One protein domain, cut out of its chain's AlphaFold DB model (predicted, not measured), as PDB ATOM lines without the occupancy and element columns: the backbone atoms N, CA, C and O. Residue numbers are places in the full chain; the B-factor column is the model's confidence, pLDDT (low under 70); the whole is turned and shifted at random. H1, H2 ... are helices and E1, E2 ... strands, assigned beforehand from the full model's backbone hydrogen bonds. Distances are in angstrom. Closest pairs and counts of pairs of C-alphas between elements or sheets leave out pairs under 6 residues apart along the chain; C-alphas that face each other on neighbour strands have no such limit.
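Overview. This is residues 44 to 159 of the 163 residues of an uncharacterized protein of Microgenomates group bacterium RIFCSPLOWO2_01_FULL_47_10 (UniProt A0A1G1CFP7). Two walls of strands, E2 E3 E4 and the curled sheet E1 E5 E6 E7, make an L round one helix, H1, which runs along the strands of both. Residues 121 to 122, paired with E2, lie between the walls; E7 is an edge strand of the curled sheet, at the end away from E1, and residues 157 to 158 pair with it. The printed part has 116 residues in the order H1 E1 E2 E3 E4 E5 E6 E7, both sheets antiparallel, class mixed, with under half of the residues in named elements. It is compact, radius of gyration of the C-alphas 13.7 A, spanning 42 by 28 by 24 A.

Arrangement. Start at H1, residues 44 to 60, where every O i to N i+4 pair is within hydrogen-bond range. Look next at E2, 88 to 92, E3, 95 to 99, and E4, 106 to 109, a meander, each strand the antiparallel neighbour of the one before; N 90 and O 97 are 2.9 A apart, N 96 and O 108 2.8 A. H1 is on this sheet, two layers, at a height of 8.1 A; its closest C-alphas to E4 are Asn 46 and Ala 106, 5.2 A. Then find E1, 66 to 71, beside E5, 129 to 135, with N 68 and O 132 2.9 A apart. E5, E6, 138 to 145, and E7, 148 to 150, make a second meander: N 133 and O 140 are 2.8 A apart, N 145 and O 148 2.8 A. H1 is over E5, at a height of 10.5 A over that sheet.

Along the chain. Find C-alpha 44 at (169.131, 164.508, 179.388); H1 runs 23.9 A to C-alpha 60. E1 measures 16.1 A, E2 13.4 A, E3 13.0 A, E4 10.5 A, E5 19.3 A, E6 22.1 A and E7 6.3 A, ending at C-alpha 150, (167.470, 187.743, 170.813).

Size, cuts and confidence. The C-alphas of Gly 82 and Glu 114, the two farthest apart, are 42.2 A apart. The printed part has no cut; the links E1 to E2 and E4 to E5 are long. Look for pLDDT under 70 at, among others, residues 74 to 84 and 152 to 159.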
ATOM      1  N   GLN A  44     169.577 163.130 179.188       75.94
ATOM      2  CA  GLN A  44     169.131 164.508 179.388       75.94
ATOM      3  C   GLN A  44     169.102 165.316 178.096       75.94
ATOM      4  O   GLN A  44     168.100 165.968 177.819       75.94
ATOM      5  N   LYS A  45     170.154 165.234 177.272       81.56
ATOM      6  CA  LYS A  45     170.170 165.888 175.956       81.56
ATOM      7  C   LYS A  45     169.027 165.391 175.079       81.56
ATOM      8  O   LYS A  45     168.353 166.195 174.445       81.56
ATOM      9  N   ASN A  46     168.781 164.080 175.076       85.19
ATOM     10  CA  ASN A  46     167.670 163.493 174.326       85.19
ATOM     11  C   ASN A  46     166.309 163.944 174.862       85.19
ATOM     12  O   ASN A  46     165.433 164.291 174.073       85.19
ATOM     13  N   TYR A  47     166.134 163.959 176.186       85.69
ATOM     14  CA  TYR A  47     164.909 164.445 176.817       85.69
ATOM     15  C   TYR A  47     164.648 165.906 176.451       85.69
ATOM     16  O   TYR A  47     163.560 166.223 175.987       85.69
ATOM     17  N   LEU A  48     165.655 166.771 176.584       86.81
ATOM     18  CA  LEU A  48     165.519 168.195 176.302       86.81
ATOM     19  C   LEU A  48     165.261 168.468 174.814       86.81
ATOM     20  O   LEU A  48     164.381 169.258 174.489       86.81
ATOM     21  N   ALA A  49     165.971 167.789 173.904       89.56
ATOM     22  CA  ALA A  49     165.734 167.940 172.469       89.56
ATOM     23  C   ALA A  49     164.302 167.531 172.094       89.56
ATOM     24  O   ALA A  49     163.641 168.214 171.313       89.56
ATOM     25  N   ARG A  50     163.805 166.441 172.693       90.50
ATOM     26  CA  ARG A  50     162.426 165.981 172.518       90.50
ATOM     27  C   ARG A  50     161.407 166.958 173.087       90.50
ATOM     28  O   ARG A  50     160.421 167.234 172.416       90.50
ATOM     29  N   ASP A  51     161.624 167.446 174.301       89.94
ATOM     30  CA  ASP A  51     160.695 168.355 174.977       89.94
ATOM     31  C   ASP A  51     160.552 169.667 174.196       89.94
ATOM     32  O   ASP A  51     159.443 170.082 173.872       89.94
ATOM     33  N   ILE A  52     161.675 170.250 173.760       90.69
ATOM     34  CA  ILE A  52     161.679 171.439 172.899       90.69
ATOM     35  C   ILE A  52     160.985 171.153 171.561       90.69
ATOM     36  O   ILE A  52     160.195 171.973 171.104       90.69
ATOM     37  N   GLY A  53     161.240 170.000 170.934       91.69
ATOM     38  CA  GLY A  53     160.587 169.634 169.674       91.69
ATOM     39  C   GLY A  53     159.066 169.528 169.806       91.69
ATOM     40  O   GLY A  53     158.336 170.122 169.019       91.69
ATOM     41  N   LEU A  54     158.583 168.853 170.850       92.19
ATOM     42  CA  LEU A  54     157.148 168.760 171.142       92.19
ATOM     43  C   LEU A  54     156.536 170.120 171.486       92.19
ATOM     44  O   LEU A  54     155.370 170.370 171.184       92.19
ATOM     45  N   LEU A  55     157.308 171.006 172.114       91.75
ATOM     46  CA  LEU A  55     156.871 172.358 172.421       91.75
ATOM     47  C   LEU A  55     156.723 173.211 171.153       91.75
ATOM     48  O   LEU A  55     155.744 173.947 171.036       91.75
ATOM     49  N   ILE A  56     157.631 173.064 170.184       91.81
ATOM     50  CA  ILE A  56     157.493 173.670 168.852       91.81
ATOM     51  C   ILE A  56     156.199 173.188 168.196       91.81
ATOM     52  O   ILE A  56     155.380 174.024 167.820       91.81
ATOM     53  N   ASP A  57     155.972 171.871 168.146       91.38
ATOM     54  CA  ASP A  57     154.759 171.288 167.555       91.38
ATOM     55  C   ASP A  57     153.488 171.818 168.231       91.38
ATOM     56  O   ASP A  57     152.518 172.206 167.576       91.38
ATOM     57  N   THR A  58     153.506 171.872 169.564       91.81
ATOM     58  CA  THR A  58     152.357 172.299 170.367       91.81
ATOM     59  C   THR A  58     152.035 173.771 170.144       91.81
ATOM     60  O   THR A  58     150.870 174.125 169.970       91.81
ATOM     61  N   ILE A  59     153.045 174.646 170.149       91.75
ATOM     62  CA  ILE A  59     152.825 176.085 169.984       91.75
ATOM     63  C   ILE A  59     152.473 176.405 168.538       91.75
ATOM     64  O   ILE A  59     151.571 177.207 168.307       91.75
ATOM     65  N   TYR A  60     153.119 175.761 167.566       87.81
ATOM     66  CA  TYR A  60     152.768 175.927 166.161       87.81
ATOM     67  C   TYR A  60     151.315 175.512 165.888       87.81
ATOM     68  O   TYR A  60     150.570 176.257 165.252       87.81
ATOM     69  N   GLY A  61     150.878 174.378 166.447       88.25
ATOM     70  CA  GLY A  61     149.504 173.889 166.328       88.25
ATOM     71  C   GLY A  61     148.464 174.651 167.161       88.25
ATOM     72  O   GLY A  61     147.266 174.403 167.012       88.25
ATOM     73  N   ALA A  62     148.876 175.567 168.043       89.69
ATOM     74  CA  ALA A  62     147.954 176.271 168.926       89.69
ATOM     75  C   ALA A  62     147.051 177.255 168.151       89.69
ATOM     76  O   ALA A  62     147.529 177.984 167.274       89.69
ATOM     77  N   PRO A  63     145.747 177.347 168.477       88.94
ATOM     78  CA  PRO A  63     144.873 178.351 167.884       88.94
ATOM     79  C   PRO A  63     145.209 179.751 168.424       88.94
ATOM     80  O   PRO A  63     145.245 179.964 169.633       88.94
ATOM     81  N   GLY A  64     145.404 180.716 167.522       89.50
ATOM     82  CA  GLY A  64     145.681 182.114 167.875       89.50
ATOM     83  C   GLY A  64     147.151 182.421 168.182       89.50
ATOM     84  O   GLY A  64     148.055 181.705 167.737       89.50
ATOM     85  N   ASP A  65     147.358 183.524 168.900       91.19
ATOM     86  CA  ASP A  65     148.677 184.046 169.261       91.19
ATOM     87  C   ASP A  65     149.120 183.481 170.612       91.19
ATOM     88  O   ASP A  65     148.351 183.459 171.575       91.19
ATOM     89  N   VAL A  66     150.369 183.025 170.689       91.88
ATOM     90  CA  VAL A  66     150.934 182.380 171.879       91.88
ATOM     91  C   VAL A  66     152.340 182.905 172.116       91.88
ATOM     92  O   VAL A  66     153.173 182.914 171.212       91.88
ATOM     93  N   VAL A  67     152.623 183.294 173.356       91.38
ATOM     94  CA  VAL A  67     153.980 183.569 173.827       91.38
ATOM     95  C   VAL A  67     154.248 182.649 175.001       91.38
ATOM     96  O   VAL A  67     153.543 182.697 176.007       91.38
ATOM     97  N   TYR A  68     155.259 181.804 174.864       91.19
ATOM     98  CA  TYR A  68     155.672 180.884 175.907       91.19
ATOM     99  C   TYR A  68     157.171 181.009 176.146       91.19
ATOM    100  O   TYR A  68     157.959 181.003 175.202       91.19
ATOM    101  N   VAL A  69     157.566 181.114 177.412       90.50
ATOM    102  CA  VAL A  69     158.970 181.196 177.816       90.50
ATOM    103  C   VAL A  69     159.326 179.910 178.548       90.50
ATOM    104  O   VAL A  69     158.804 179.629 179.624       90.50
ATOM    105  N   TYR A  70     160.214 179.131 177.944       87.50
ATOM    106  CA  TYR A  70     160.775 177.920 178.512       87.50
ATOM    107  C   TYR A  70     162.038 178.268 179.300       87.50
ATOM    108  O   TYR A  70     163.002 178.797 178.742       87.50
ATOM    109  N   ASP A  71     162.027 177.983 180.599       85.06
ATOM    110  CA  ASP A  71     163.138 178.284 181.497       85.06
ATOM    111  C   ASP A  71     164.065 177.066 181.644       85.06
ATOM    112  O   ASP A  71     163.705 176.055 182.250       85.06
ATOM    113  N   LEU A  72     165.275 177.182 181.082       80.06
ATOM    114  CA  LEU A  72     166.312 176.146 181.107       80.06
ATOM    115  C   LEU A  72     167.097 176.143 182.427       80.06
ATOM    116  O   LEU A  72     167.861 175.214 182.682       80.06
ATOM    117  N   THR A  73     166.910 177.158 183.276       74.00
ATOM    118  CA  THR A  73     167.510 177.248 184.615       74.00
ATOM    119  C   THR A  73     166.673 176.502 185.651       74.00
ATOM    120  O   THR A  73     167.214 175.847 186.545       74.00
ATOM    121  N   THR A  74     165.342 176.535 185.516       62.97
ATOM    122  CA  THR A  74     164.421 175.802 186.388       62.97
ATOM    123  C   THR A  74     164.250 174.364 185.914       62.97
ATOM    124  O   THR A  74     163.154 173.925 185.579       62.97
ATOM    125  N   LEU A  75     165.333 173.591 185.938       59.00
ATOM    126  CA  LEU A  75     165.313 172.139 185.749       59.00
ATOM    127  C   LEU A  75     164.679 171.459 186.981       59.00
ATOM    128  O   LEU A  75     165.326 170.741 187.747       59.00
ATOM    129  N   LYS A  76     163.396 171.734 187.230       49.16
ATOM    130  CA  LYS A  76     162.607 171.077 188.270       49.16
ATOM    131  C   LYS A  76     162.218 169.686 187.760       49.16
ATOM    132  O   LYS A  76     161.416 169.566 186.847       49.16
ATOM    133  N   SER A  77     162.787 168.660 188.405       41.19
ATOM    134  CA  SER A  77     162.457 167.218 188.352       41.19
ATOM    135  C   SER A  77     163.414 166.275 187.606       41.19
ATOM    136  O   SER A  77     163.330 165.073 187.850       41.19
ATOM    137  N   THR A  78     164.350 166.740 186.775       43.78
ATOM    138  CA  THR A  78     165.326 165.846 186.096       43.78
ATOM    139  C   THR A  78     166.779 166.101 186.500       43.78
ATOM    140  O   THR A  78     167.700 165.734 185.771       43.78
ATOM    141  N   GLN A  79     166.973 166.708 187.681       49.88
ATOM    142  CA  GLN A  79     168.261 167.140 188.227       49.88
ATOM    143  C   GLN A  79     169.399 166.147 187.973       49.88
ATOM    144  O   GLN A  79     169.549 165.109 188.613       49.88
ATOM    145  N   ILE A  80     170.225 166.577 187.028       50.00
ATOM    146  CA  ILE A  80     171.673 166.496 187.012       50.00
ATOM    147  C   ILE A  80     172.227 166.550 188.448       50.00
ATOM    148  O   ILE A  80     172.104 167.566 189.131       50.00
ATOM    149  N   ILE A  81     172.917 165.497 188.879       47.78
ATOM    150  CA  ILE A  81     173.971 165.627 189.888       47.78
ATOM    151  C   ILE A  81     175.261 165.868 189.092       47.78
ATOM    152  O   ILE A  81     175.741 164.951 188.434       47.78
ATOM    153  N   GLY A  82     175.810 167.090 189.118       48.72
ATOM    154  CA  GLY A  82     177.211 167.329 188.731       48.72
ATOM    155  C   GLY A  82     177.542 168.128 187.459       48.72
ATOM    156  O   GLY A  82     178.730 168.277 187.198       48.72
ATOM    157  N   ASN A  83     176.586 168.685 186.699       54.59
ATOM    158  CA  ASN A  83     176.890 169.593 185.579       54.59
ATOM    159  C   ASN A  83     176.165 170.950 185.730       54.59
ATOM    160  O   ASN A  83     174.951 171.009 185.532       54.59
ATOM    161  N   PRO A  84     176.874 172.027 186.119       60.84
ATOM    162  CA  PRO A  84     176.300 173.364 186.269       60.84
ATOM    163  C   PRO A  84     176.154 174.121 184.939       60.84
ATOM    164  O   PRO A  84     175.648 175.241 184.935       60.84
ATOM    165  N   GLU A  85     176.632 173.562 183.824       71.94
ATOM    166  CA  GLU A  85     176.657 174.251 182.535       71.94
ATOM    167  C   GLU A  85     175.323 174.114 181.797       71.94
ATOM    168  O   GLU A  85     174.725 173.039 181.738       71.94
ATOM    169  N   LEU A  86     174.862 175.211 181.197       76.12
ATOM    170  CA  LEU A  86     173.679 175.211 180.343       76.12
ATOM    171  C   LEU A  86     173.992 174.545 178.988       76.12
ATOM    172  O   LEU A  86     175.107 174.682 178.471       76.12
ATOM    173  N   PRO A  87     173.026 173.836 178.382       80.88
ATOM    174  CA  PRO A  87     173.218 173.233 177.073       80.88
ATOM    175  C   PRO A  87     173.183 174.290 175.963       80.88
ATOM    176  O   PRO A  87     172.399 175.238 175.996       80.88
ATOM    177  N   LYS A  88     173.989 174.075 174.925       86.38
ATOM    178  CA  LYS A  88     173.832 174.744 173.633       86.38
ATOM    179  C   LYS A  88     172.647 174.134 172.898       86.38
ATOM    180  O   LYS A  88     172.507 172.908 172.861       86.38
ATOM    181  N   ILE A  89     171.817 174.989 172.316       88.00
ATOM    182  CA  ILE A  89     170.595 174.594 171.618       88.00
ATOM    183  C   ILE A  89     170.633 175.182 170.218       88.00
ATOM    184  O   ILE A  89     170.909 176.367 170.039       88.00
ATOM    185  N   LYS A  90     170.336 174.340 169.235       91.00
ATOM    186  CA  LYS A  90     170.259 174.713 167.829       91.00
ATOM    187  C   LYS A  90     168.987 174.133 167.230       91.00
ATOM    188  O   LYS A  90     168.693 172.959 167.412       91.00
ATOM    189  N   ILE A  91     168.215 174.962 166.544       90.44
ATOM    190  CA  ILE A  91     166.929 174.616 165.943       90.44
ATOM    191  C   ILE A  91     166.992 175.066 164.494       90.44
ATOM    192  O   ILE A  91     167.102 176.259 164.211       90.44
ATOM    193  N   MET A  92     166.987 174.105 163.581       88.06
ATOM    194  CA  MET A  92     166.971 174.358 162.143       88.06
ATOM    195  C   MET A  92     166.550 173.104 161.393       88.06
ATOM    196  O   MET A  92     166.735 171.997 161.893       88.06
ATOM    197  N   ASP A  93     166.012 173.294 160.190       86.12
ATOM    198  CA  ASP A  93     165.746 172.213 159.235       86.12
ATOM    199  C   ASP A  93     164.948 171.040 159.842       86.12
ATOM    200  O   ASP A  93     165.321 169.873 159.692       86.12
ATOM    201  N   GLY A  94     163.903 171.351 160.620       87.31
ATOM    202  CA  GLY A  94     163.045 170.333 161.237       87.31
ATOM    203  C   GLY A  94     163.658 169.618 162.441       87.31
ATOM    204  O   GLY A  94     163.100 168.631 162.924       87.31
ATOM    205  N   VAL A  95     164.830 170.051 162.915       90.50
ATOM    206  CA  VAL A  95     165.596 169.372 163.964       90.50
ATOM    207  C   VAL A  95     165.907 170.316 165.122       90.50
ATOM    208  O   VAL A  95     166.381 171.434 164.932       90.50
ATOM    209  N   VAL A  96     165.691 169.821 166.341       91.75
ATOM    210  CA  VAL A  96     166.278 170.359 167.570       91.75
ATOM    211  C   VAL A  96     167.543 169.574 167.883       91.75
ATOM    212  O   VAL A  96     167.508 168.351 168.034       91.75
ATOM    213  N   GLU A  97     168.655 170.279 168.010       91.62
ATOM    214  CA  GLU A  97     169.940 169.764 168.449       91.62
ATOM    215  C   GLU A  97     170.299 170.349 169.821       91.62
ATOM    216  O   GLU A  97     170.239 171.560 170.034       91.62
ATOM    217  N   VAL A  98     170.677 169.477 170.757       88.06
ATOM    218  CA  VAL A  98     171.063 169.846 172.126       88.06
ATOM    219  C   VAL A  98     172.430 169.257 172.449       88.06
ATOM    220  O   VAL A  98     172.620 168.037 172.399       88.06
ATOM    221  N   ALA A  99     173.377 170.110 172.835       85.12
ATOM    222  CA  ALA A  99     174.741 169.720 173.170       85.12
ATOM    223  C   ALA A  99     175.211 170.365 174.480       85.12
ATOM    224  O   ALA A  99     175.137 171.577 174.647       85.12
ATOM    225  N   TYR A 100     175.766 169.564 175.390       78.00
ATOM    226  CA  TYR A 100     176.574 170.081 176.501       78.00
ATOM    227  C   TYR A 100     178.033 170.218 176.055       78.00
ATOM    228  O   TYR A 100     178.451 169.475 175.155       78.00
ATOM    229  N   PRO A 101     178.818 171.112 176.677       71.25
ATOM    230  CA  PRO A 101     180.233 171.264 176.362       71.25
ATOM    231  C   PRO A 101     180.983 169.924 176.389       71.25
ATOM    232  O   PRO A 101     180.841 169.123 177.308       71.25
ATOM    233  N   GLY A 102     181.743 169.650 175.323       66.19
ATOM    234  CA  GLY A 102     182.573 168.447 175.198       66.19
ATOM    235  C   GLY A 102     181.843 167.136 174.873       66.19
ATOM    236  O   GLY A 102     182.508 166.112 174.755       66.19
ATOM    237  N   GLY A 103     180.516 167.133 174.699       67.75
ATOM    238  CA  GLY A 103     179.756 165.916 174.397       67.75
ATOM    239  C   GLY A 103     179.096 165.914 173.016       67.75
ATOM    240  O   GLY A 103     178.743 166.962 172.484       67.75
ATOM    241  N   SER A 104     178.832 164.718 172.478       78.25
ATOM    242  CA  SER A 104     178.038 164.560 171.252       78.25
ATOM    243  C   SER A 104     176.625 165.141 171.418       78.25
ATOM    244  O   SER A 104     176.036 164.992 172.504       78.25
ATOM    245  N   PRO A 105     176.072 165.787 170.375       85.75
ATOM    246  CA  PRO A 105     174.725 166.335 170.418       85.75
ATOM    247  C   PRO A 105     173.662 165.231 170.401       85.75
ATOM    248  O   PRO A 105     173.835 164.199 169.750       85.75
ATOM    249  N   ALA A 106     172.536 165.475 171.070       87.31
ATOM    250  CA  ALA A 106     171.300 164.739 170.822       87.31
ATOM    251  C   ALA A 106     170.439 165.503 169.821       87.31
ATOM    252  O   ALA A 106     170.464 166.734 169.786       87.31
ATOM    253  N   ARG A 107     169.674 164.766 169.015       91.56
ATOM    254  CA  ARG A 107     168.843 165.324 167.949       91.56
ATOM    255  C   ARG A 107     167.430 164.788 168.045       91.56
ATOM    256  O   ARG A 107     167.240 163.588 168.233       91.56
ATOM    257  N   PHE A 108     166.457 165.664 167.847       92.19
ATOM    258  CA  PHE A 108     165.052 165.301 167.771       92.19
ATOM    259  C   PHE A 108     164.379 166.037 166.613       92.19
ATOM    260  O   PHE A 108     164.651 167.214 166.398       92.19
ATOM    261  N   ARG A 109     163.526 165.338 165.857       91.12
ATOM    262  CA  ARG A 109     162.765 165.926 164.746       91.12
ATOM    263  C   ARG A 109     161.392 166.380 165.227       91.12
ATOM    264  O   ARG A 109     160.702 165.584 165.861       91.12
ATOM    265  N   TYR A 110     161.021 167.612 164.902       88.94
ATOM    266  CA  TYR A 110     159.664 168.136 165.081       88.94
ATOM    267  C   TYR A 110     158.873 168.024 163.769       88.94
ATOM    268  O   TYR A 110     159.440 167.680 162.728       88.94
ATOM    269  N   ALA A 111     157.558 168.221 163.828       83.06
ATOM    270  CA  ALA A 111     156.689 168.096 162.668       83.06
ATOM    271  C   ALA A 111     156.945 169.225 161.660       83.06
ATOM    272  O   ALA A 111     157.024 170.399 162.017       83.06
ATOM    273  N   GLU A 112     157.037 168.858 160.382       77.56
ATOM    274  CA  GLU A 112     157.152 169.796 159.266       77.56
ATOM    275  C   GLU A 112     155.861 169.753 158.437       77.56
ATOM    276  O   GLU A 112     155.329 168.676 158.162       77.56
ATOM    277  N   ASP A 113     155.364 170.924 158.042       73.12
ATOM    278  CA  ASP A 113     154.253 171.096 157.096       73.12
ATOM    279  C   ASP A 113     154.707 172.018 155.954       73.12
ATOM    280  O   ASP A 113     155.588 172.856 156.139       73.12
ATOM    281  N   GLU A 114     154.087 171.907 154.780       69.31
ATOM    282  CA  GLU A 114     154.362 172.758 153.614       69.31
ATOM    283  C   GLU A 114     154.144 174.249 153.916       69.31
ATOM    284  O   GLU A 114     154.789 175.112 153.319       69.31
ATOM    285  N   ASN A 115     153.260 174.559 154.868       69.44
ATOM    286  CA  ASN A 115     152.984 175.922 155.318       69.44
ATOM    287  C   ASN A 115     153.828 176.340 156.531       69.44
ATOM    288  O   ASN A 115     153.697 177.474 157.006       69.44
ATOM    289  N   PHE A 116     154.666 175.445 157.060       73.81
ATOM    290  CA  PHE A 116     155.507 175.735 158.209       73.81
ATOM    291  C   PHE A 116     156.859 176.273 157.759       73.81
ATOM    292  O   PHE A 116     157.710 175.560 157.228       73.81
ATOM    293  N   VAL A 117     157.080 177.563 158.002       73.19
ATOM    294  CA  VAL A 117     158.418 178.137 157.876       73.19
ATOM    295  C   VAL A 117     159.223 177.690 159.088       73.19
ATOM    296  O   VAL A 117     158.994 178.177 160.195       73.19
ATOM    297  N   ASN A 118     160.151 176.758 158.866       75.19
ATOM    298  CA  ASN A 118     160.988 176.199 159.920       75.19
ATOM    299  C   ASN A 118     161.673 177.318 160.726       75.19
ATOM    300  O   ASN A 118     162.438 178.108 160.156       75.19
ATOM    301  N   PRO A 119     161.423 177.402 162.044       78.81
ATOM    302  CA  PRO A 119     162.064 178.395 162.884       78.81
ATOM    303  C   PRO A 119     163.562 178.117 162.932       78.81
ATOM    304  O   PRO A 119     163.997 176.980 163.142       78.81
ATOM    305  N   LYS A 120     164.354 179.176 162.772       84.44
ATOM    306  CA  LYS A 120     165.802 179.116 162.929       84.44
ATOM    307  C   LYS A 120     166.202 179.755 164.249       84.44
ATOM    308  O   LYS A 120     165.890 180.917 164.504       84.44
ATOM    309  N   TYR A 121     166.894 178.985 165.076       85.69
ATOM    310  CA  TYR A 121     167.565 179.475 166.267       85.69
ATOM    311  C   TYR A 121     168.929 178.806 166.379       85.69
ATOM    312  O   TYR A 121     169.033 177.586 166.481       85.69
ATOM    313  N   GLU A 122     169.980 179.605 166.369       83.06
ATOM    314  CA  GLU A 122     171.343 179.161 166.607       83.06
ATOM    315  C   GLU A 122     171.996 180.225 167.487       83.06
ATOM    316  O   GLU A 122     171.893 181.417 167.215       83.06
ATOM    317  N   SER A 123     172.601 179.813 168.598       73.31
ATOM    318  CA  SER A 123     173.407 180.716 169.416       73.31
ATOM    319  C   SER A 123     174.684 180.009 169.832       73.31
ATOM    320  O   SER A 123     174.690 178.827 170.190       73.31
ATOM    321  N   ASP A 124     175.782 180.759 169.785       69.12
ATOM    322  CA  ASP A 124     177.070 180.316 170.309       69.12
ATOM    323  C   ASP A 124     177.057 180.232 171.844       69.12
ATOM    324  O   ASP A 124     177.843 179.469 172.431       69.12
ATOM    325  N   ALA A 125     176.154 180.992 172.478       71.00
ATOM    326  CA  ALA A 125     175.908 181.013 173.910       71.00
ATOM    327  C   ALA A 125     174.823 179.999 174.303       71.00
ATOM    328  O   ALA A 125     173.888 179.725 173.556       71.00
ATOM    329  N   ALA A 126     174.942 179.439 175.507       78.00
ATOM    330  CA  ALA A 126     173.903 178.594 176.079       78.00
ATOM    331  C   ALA A 126     172.815 179.490 176.708       78.00
ATOM    332  O   ALA A 126     173.110 180.172 177.696       78.00
ATOM    333  N   PRO A 127     171.593 179.545 176.145       82.31
ATOM    334  CA  PRO A 127     170.556 180.445 176.634       82.31
ATOM    335  C   PRO A 127     170.028 179.983 177.995       82.31
ATOM    336  O   PRO A 127     169.826 178.791 178.226       82.31
ATOM    337  N   ALA A 128     169.746 180.929 178.891       82.88
ATOM    338  CA  ALA A 128     169.071 180.634 180.159       82.88
ATOM    339  C   ALA A 128     167.574 180.347 179.956       82.88
ATOM    340  O   ALA A 128     166.976 179.547 180.677       82.88
ATOM    341  N   ARG A 129     166.968 180.984 178.952       86.50
ATOM    342  CA  ARG A 129     165.558 180.827 178.592       86.50
ATOM    343  C   ARG A 129     165.379 180.857 177.084       86.50
ATOM    344  O   ARG A 129     166.124 181.536 176.378       86.50
ATOM    345  N   LEU A 130     164.355 180.165 176.604       89.38
ATOM    346  CA  LEU A 130     163.902 180.215 175.217       89.38
ATOM    347  C   LEU A 130     162.481 180.762 175.167       89.38
ATOM    348  O   LEU A 130     161.590 180.241 175.830       89.38
ATOM    349  N   ALA A 131     162.258 181.796 174.369       91.00
ATOM    350  CA  ALA A 131     160.936 182.306 174.057       91.00
ATOM    351  C   ALA A 131     160.459 181.727 172.725       91.00
ATOM    352  O   ALA A 131     161.149 181.828 171.711       91.00
ATOM    353  N   PHE A 132     159.257 181.171 172.736       92.00
ATOM    354  CA  PHE A 132     158.542 180.647 171.583       92.00
ATOM    355  C   PHE A 132     157.335 181.541 171.346       92.00
ATOM    356  O   PHE A 132     156.486 181.710 172.225       92.00
ATOM    357  N   ILE A 133     157.298 182.167 170.178       90.81
ATOM    358  CA  ILE A 133     156.373 183.251 169.875       90.81
ATOM    359  C   ILE A 133     155.655 182.913 168.580       90.81
ATOM    360  O   ILE A 133     156.268 182.853 167.515       90.81
ATOM    361  N   LYS A 134     154.343 182.726 168.682       90.25
ATOM    362  CA  LYS A 134     153.427 182.580 167.559       90.25
ATOM    363  C   LYS A 134     152.531 183.806 167.474       90.25
ATOM    364  O   LYS A 134     151.829 184.114 168.434       90.25
ATOM    365  N   ILE A 135     152.547 184.481 166.329       87.81
ATOM    366  CA  ILE A 135     151.654 185.603 166.018       87.81
ATOM    367  C   ILE A 135     151.075 185.365 164.622       87.81
ATOM    368  O   ILE A 135     151.790 185.438 163.618       87.81
ATOM    369  N   GLY A 136     149.787 185.039 164.548       85.75
ATOM    370  CA  GLY A 136     149.146 184.554 163.328       85.75
ATOM    371  C   GLY A 136     149.853 183.310 162.777       85.75
ATOM    372  O   GLY A 136     149.940 182.285 163.456       85.75
ATOM    373  N   ASN A 137     150.376 183.419 161.550       80.94
ATOM    374  CA  ASN A 137     151.151 182.363 160.883       80.94
ATOM    375  C   ASN A 137     152.664 182.481 161.116       80.94
ATOM    376  O   ASN A 137     153.420 181.623 160.666       80.94
ATOM    377  N   ASN A 138     153.124 183.536 161.792       83.88
ATOM    378  CA  ASN A 138     154.541 183.731 162.058       83.88
ATOM    379  C   ASN A 138     154.922 182.997 163.340       83.88
ATOM    380  O   ASN A 138     154.325 183.235 164.392       83.88
ATOM    381  N   PHE A 139     155.941 182.146 163.250       86.50
ATOM    382  CA  PHE A 139     156.518 181.444 164.386       86.50
ATOM    383  C   PHE A 139     157.994 181.800 164.535       86.50
ATOM    384  O   PHE A 139     158.753 181.801 163.568       86.50
ATOM    385  N   VAL A 140     158.388 182.144 165.754       88.75
ATOM    386  CA  VAL A 140     159.707 182.682 166.070       88.75
ATOM    387  C   VAL A 140     160.203 182.067 167.364       88.75
ATOM    388  O   VAL A 140     159.456 181.957 168.337       88.75
ATOM    389  N   ILE A 141     161.497 181.760 167.391       89.62
ATOM    390  CA  ILE A 141     162.203 181.346 168.598       89.62
ATOM    391  C   ILE A 141     163.307 182.362 168.898       89.62
ATOM    392  O   ILE A 141     164.018 182.807 167.996       89.62
ATOM    393  N   ALA A 142     163.433 182.748 170.163       89.12
ATOM    394  CA  ALA A 142     164.468 183.655 170.640       89.12
ATOM    395  C   ALA A 142     165.094 183.127 171.933       89.12
ATOM    396  O   ALA A 142     164.392 182.618 172.804       89.12
ATOM    397  N   GLY A 143     166.407 183.274 172.076       87.44
ATOM    398  CA  GLY A 143     167.136 182.895 173.286       87.44
ATOM    399  C   GLY A 143     167.427 184.096 174.165       87.44
ATOM    400  O   GLY A 143     167.647 185.198 173.663       87.44
ATOM    401  N   GLU A 144     167.415 183.897 175.478       85.25
ATOM    402  CA  GLU A 144     167.831 184.922 176.427       85.25
ATOM    403  C   GLU A 144     169.358 185.039 176.467       85.25
ATOM    404  O   GLU A 144     170.066 184.108 176.849       85.25
ATOM    405  N   GLU A 145     169.848 186.231 176.134       78.12
ATOM    406  CA  GLU A 145     171.244 186.632 176.233       78.12
ATOM    407  C   GLU A 145     171.329 187.939 177.030       78.12
ATOM    408  O   GLU A 145     170.769 188.964 176.635       78.12
ATOM    409  N   ASN A 146     172.045 187.931 178.160       74.19
ATOM    410  CA  ASN A 146     172.209 189.100 179.039       74.19
ATOM    411  C   ASN A 146     170.875 189.747 179.483       74.19
ATOM    412  O   ASN A 146     170.758 190.974 179.509       74.19
ATOM    413  N   GLY A 147     169.862 188.936 179.806       73.56
ATOM    414  CA  GLY A 147     168.552 189.424 180.257       73.56
ATOM    415  C   GLY A 147     167.622 189.900 179.137       73.56
ATOM    416  O   GLY A 147     166.595 190.517 179.413       73.56
ATOM    417  N   LYS A 148     167.982 189.677 177.865       79.00
ATOM    418  CA  LYS A 148     167.196 190.095 176.697       79.00
ATOM    419  C   LYS A 148     167.003 188.940 175.728       79.00
ATOM    420  O   LYS A 148     167.948 188.213 175.442       79.00
ATOM    421  N   PHE A 149     165.805 188.813 175.162       80.94
ATOM    422  CA  PHE A 149     165.536 187.825 174.119       80.94
ATOM    423  C   PHE A 149     166.037 188.311 172.761       80.94
ATOM    424  O   PHE A 149     165.658 189.391 172.294       80.94
ATOM    425  N   ARG A 150     166.877 187.491 172.126       78.00
ATOM    426  CA  ARG A 150     167.470 187.743 170.813       78.00
ATOM    427  C   ARG A 150     167.165 186.614 169.840       78.00
ATOM    428  O   ARG A 150     167.191 185.436 170.200       78.00
ATOM    429  N   ARG A 151     166.878 187.000 168.598       75.06
ATOM    430  CA  ARG A 151     166.784 186.096 167.446       75.06
ATOM    431  C   ARG A 151     168.162 185.865 166.824       75.06
ATOM    432  O   ARG A 151     169.054 186.699 166.960       75.06
ATOM    433  N   ASP A 152     168.278 184.773 166.075       65.44
ATOM    434  CA  ASP A 152     169.477 184.374 165.318       65.44
ATOM    435  C   ASP A 152     169.889 185.397 164.232       65.44
ATOM    436  O   ASP A 152     171.051 185.498 163.856       65.44
ATOM    437  N   ASP A 153     168.970 186.246 163.758       58.12
ATOM    438  CA  ASP A 153     169.303 187.305 162.792       58.12
ATOM    439  C   ASP A 153     170.069 188.497 163.401       58.12
ATOM    440  O   ASP A 153     170.512 189.383 162.661       58.12
ATOM    441  N   GLY A 154     170.223 188.535 164.730       53.12
ATOM    442  CA  GLY A 154     170.891 189.598 165.476       53.12
ATOM    443  C   GLY A 154     170.181 190.958 165.439       53.12
ATOM    444  O   GLY A 154     170.746 191.939 165.927       53.12
ATOM    445  N   ARG A 155     168.977 191.056 164.853       49.16
ATOM    446  CA  ARG A 155     168.347 192.345 164.512       49.16
ATOM    447  C   ARG A 155     167.194 192.753 165.415       49.16
ATOM    448  O   ARG A 155     166.935 193.949 165.508       49.16
ATOM    449  N   GLU A 156     166.535 191.825 166.105       56.25
ATOM    450  CA  GLU A 156     165.346 192.162 166.899       56.25
ATOM    451  C   GLU A 156     165.463 191.741 168.370       56.25
ATOM    452  O   GLU A 156     165.496 190.559 168.716       56.25
ATOM    453  N   GLU A 157     165.500 192.752 169.244       58.75
ATOM    454  CA  GLU A 157     165.265 192.611 170.680       58.75
ATOM    455  C   GLU A 157     163.758 192.452 170.895       58.75
ATOM    456  O   GLU A 157     162.986 193.390 170.674       58.75
ATOM    457  N   ILE A 158     163.324 191.267 171.318       62.97
ATOM    458  CA  ILE A 158     161.909 191.039 171.612       62.97
ATOM    459  C   ILE A 158     161.655 191.455 173.058       62.97
ATOM    460  O   ILE A 158     162.064 190.773 173.998       62.97
ATOM    461  N   ARG A 159     160.950 192.574 173.245       56.91
ATOM    462  CA  ARG A 159     160.376 192.919 174.548       56.91
ATOM    463  C   ARG A 159     159.088 192.134 174.740       56.91
ATOM    464  O   ARG A 159     158.063 192.471 174.152       56.91
TER     465      ARG A 159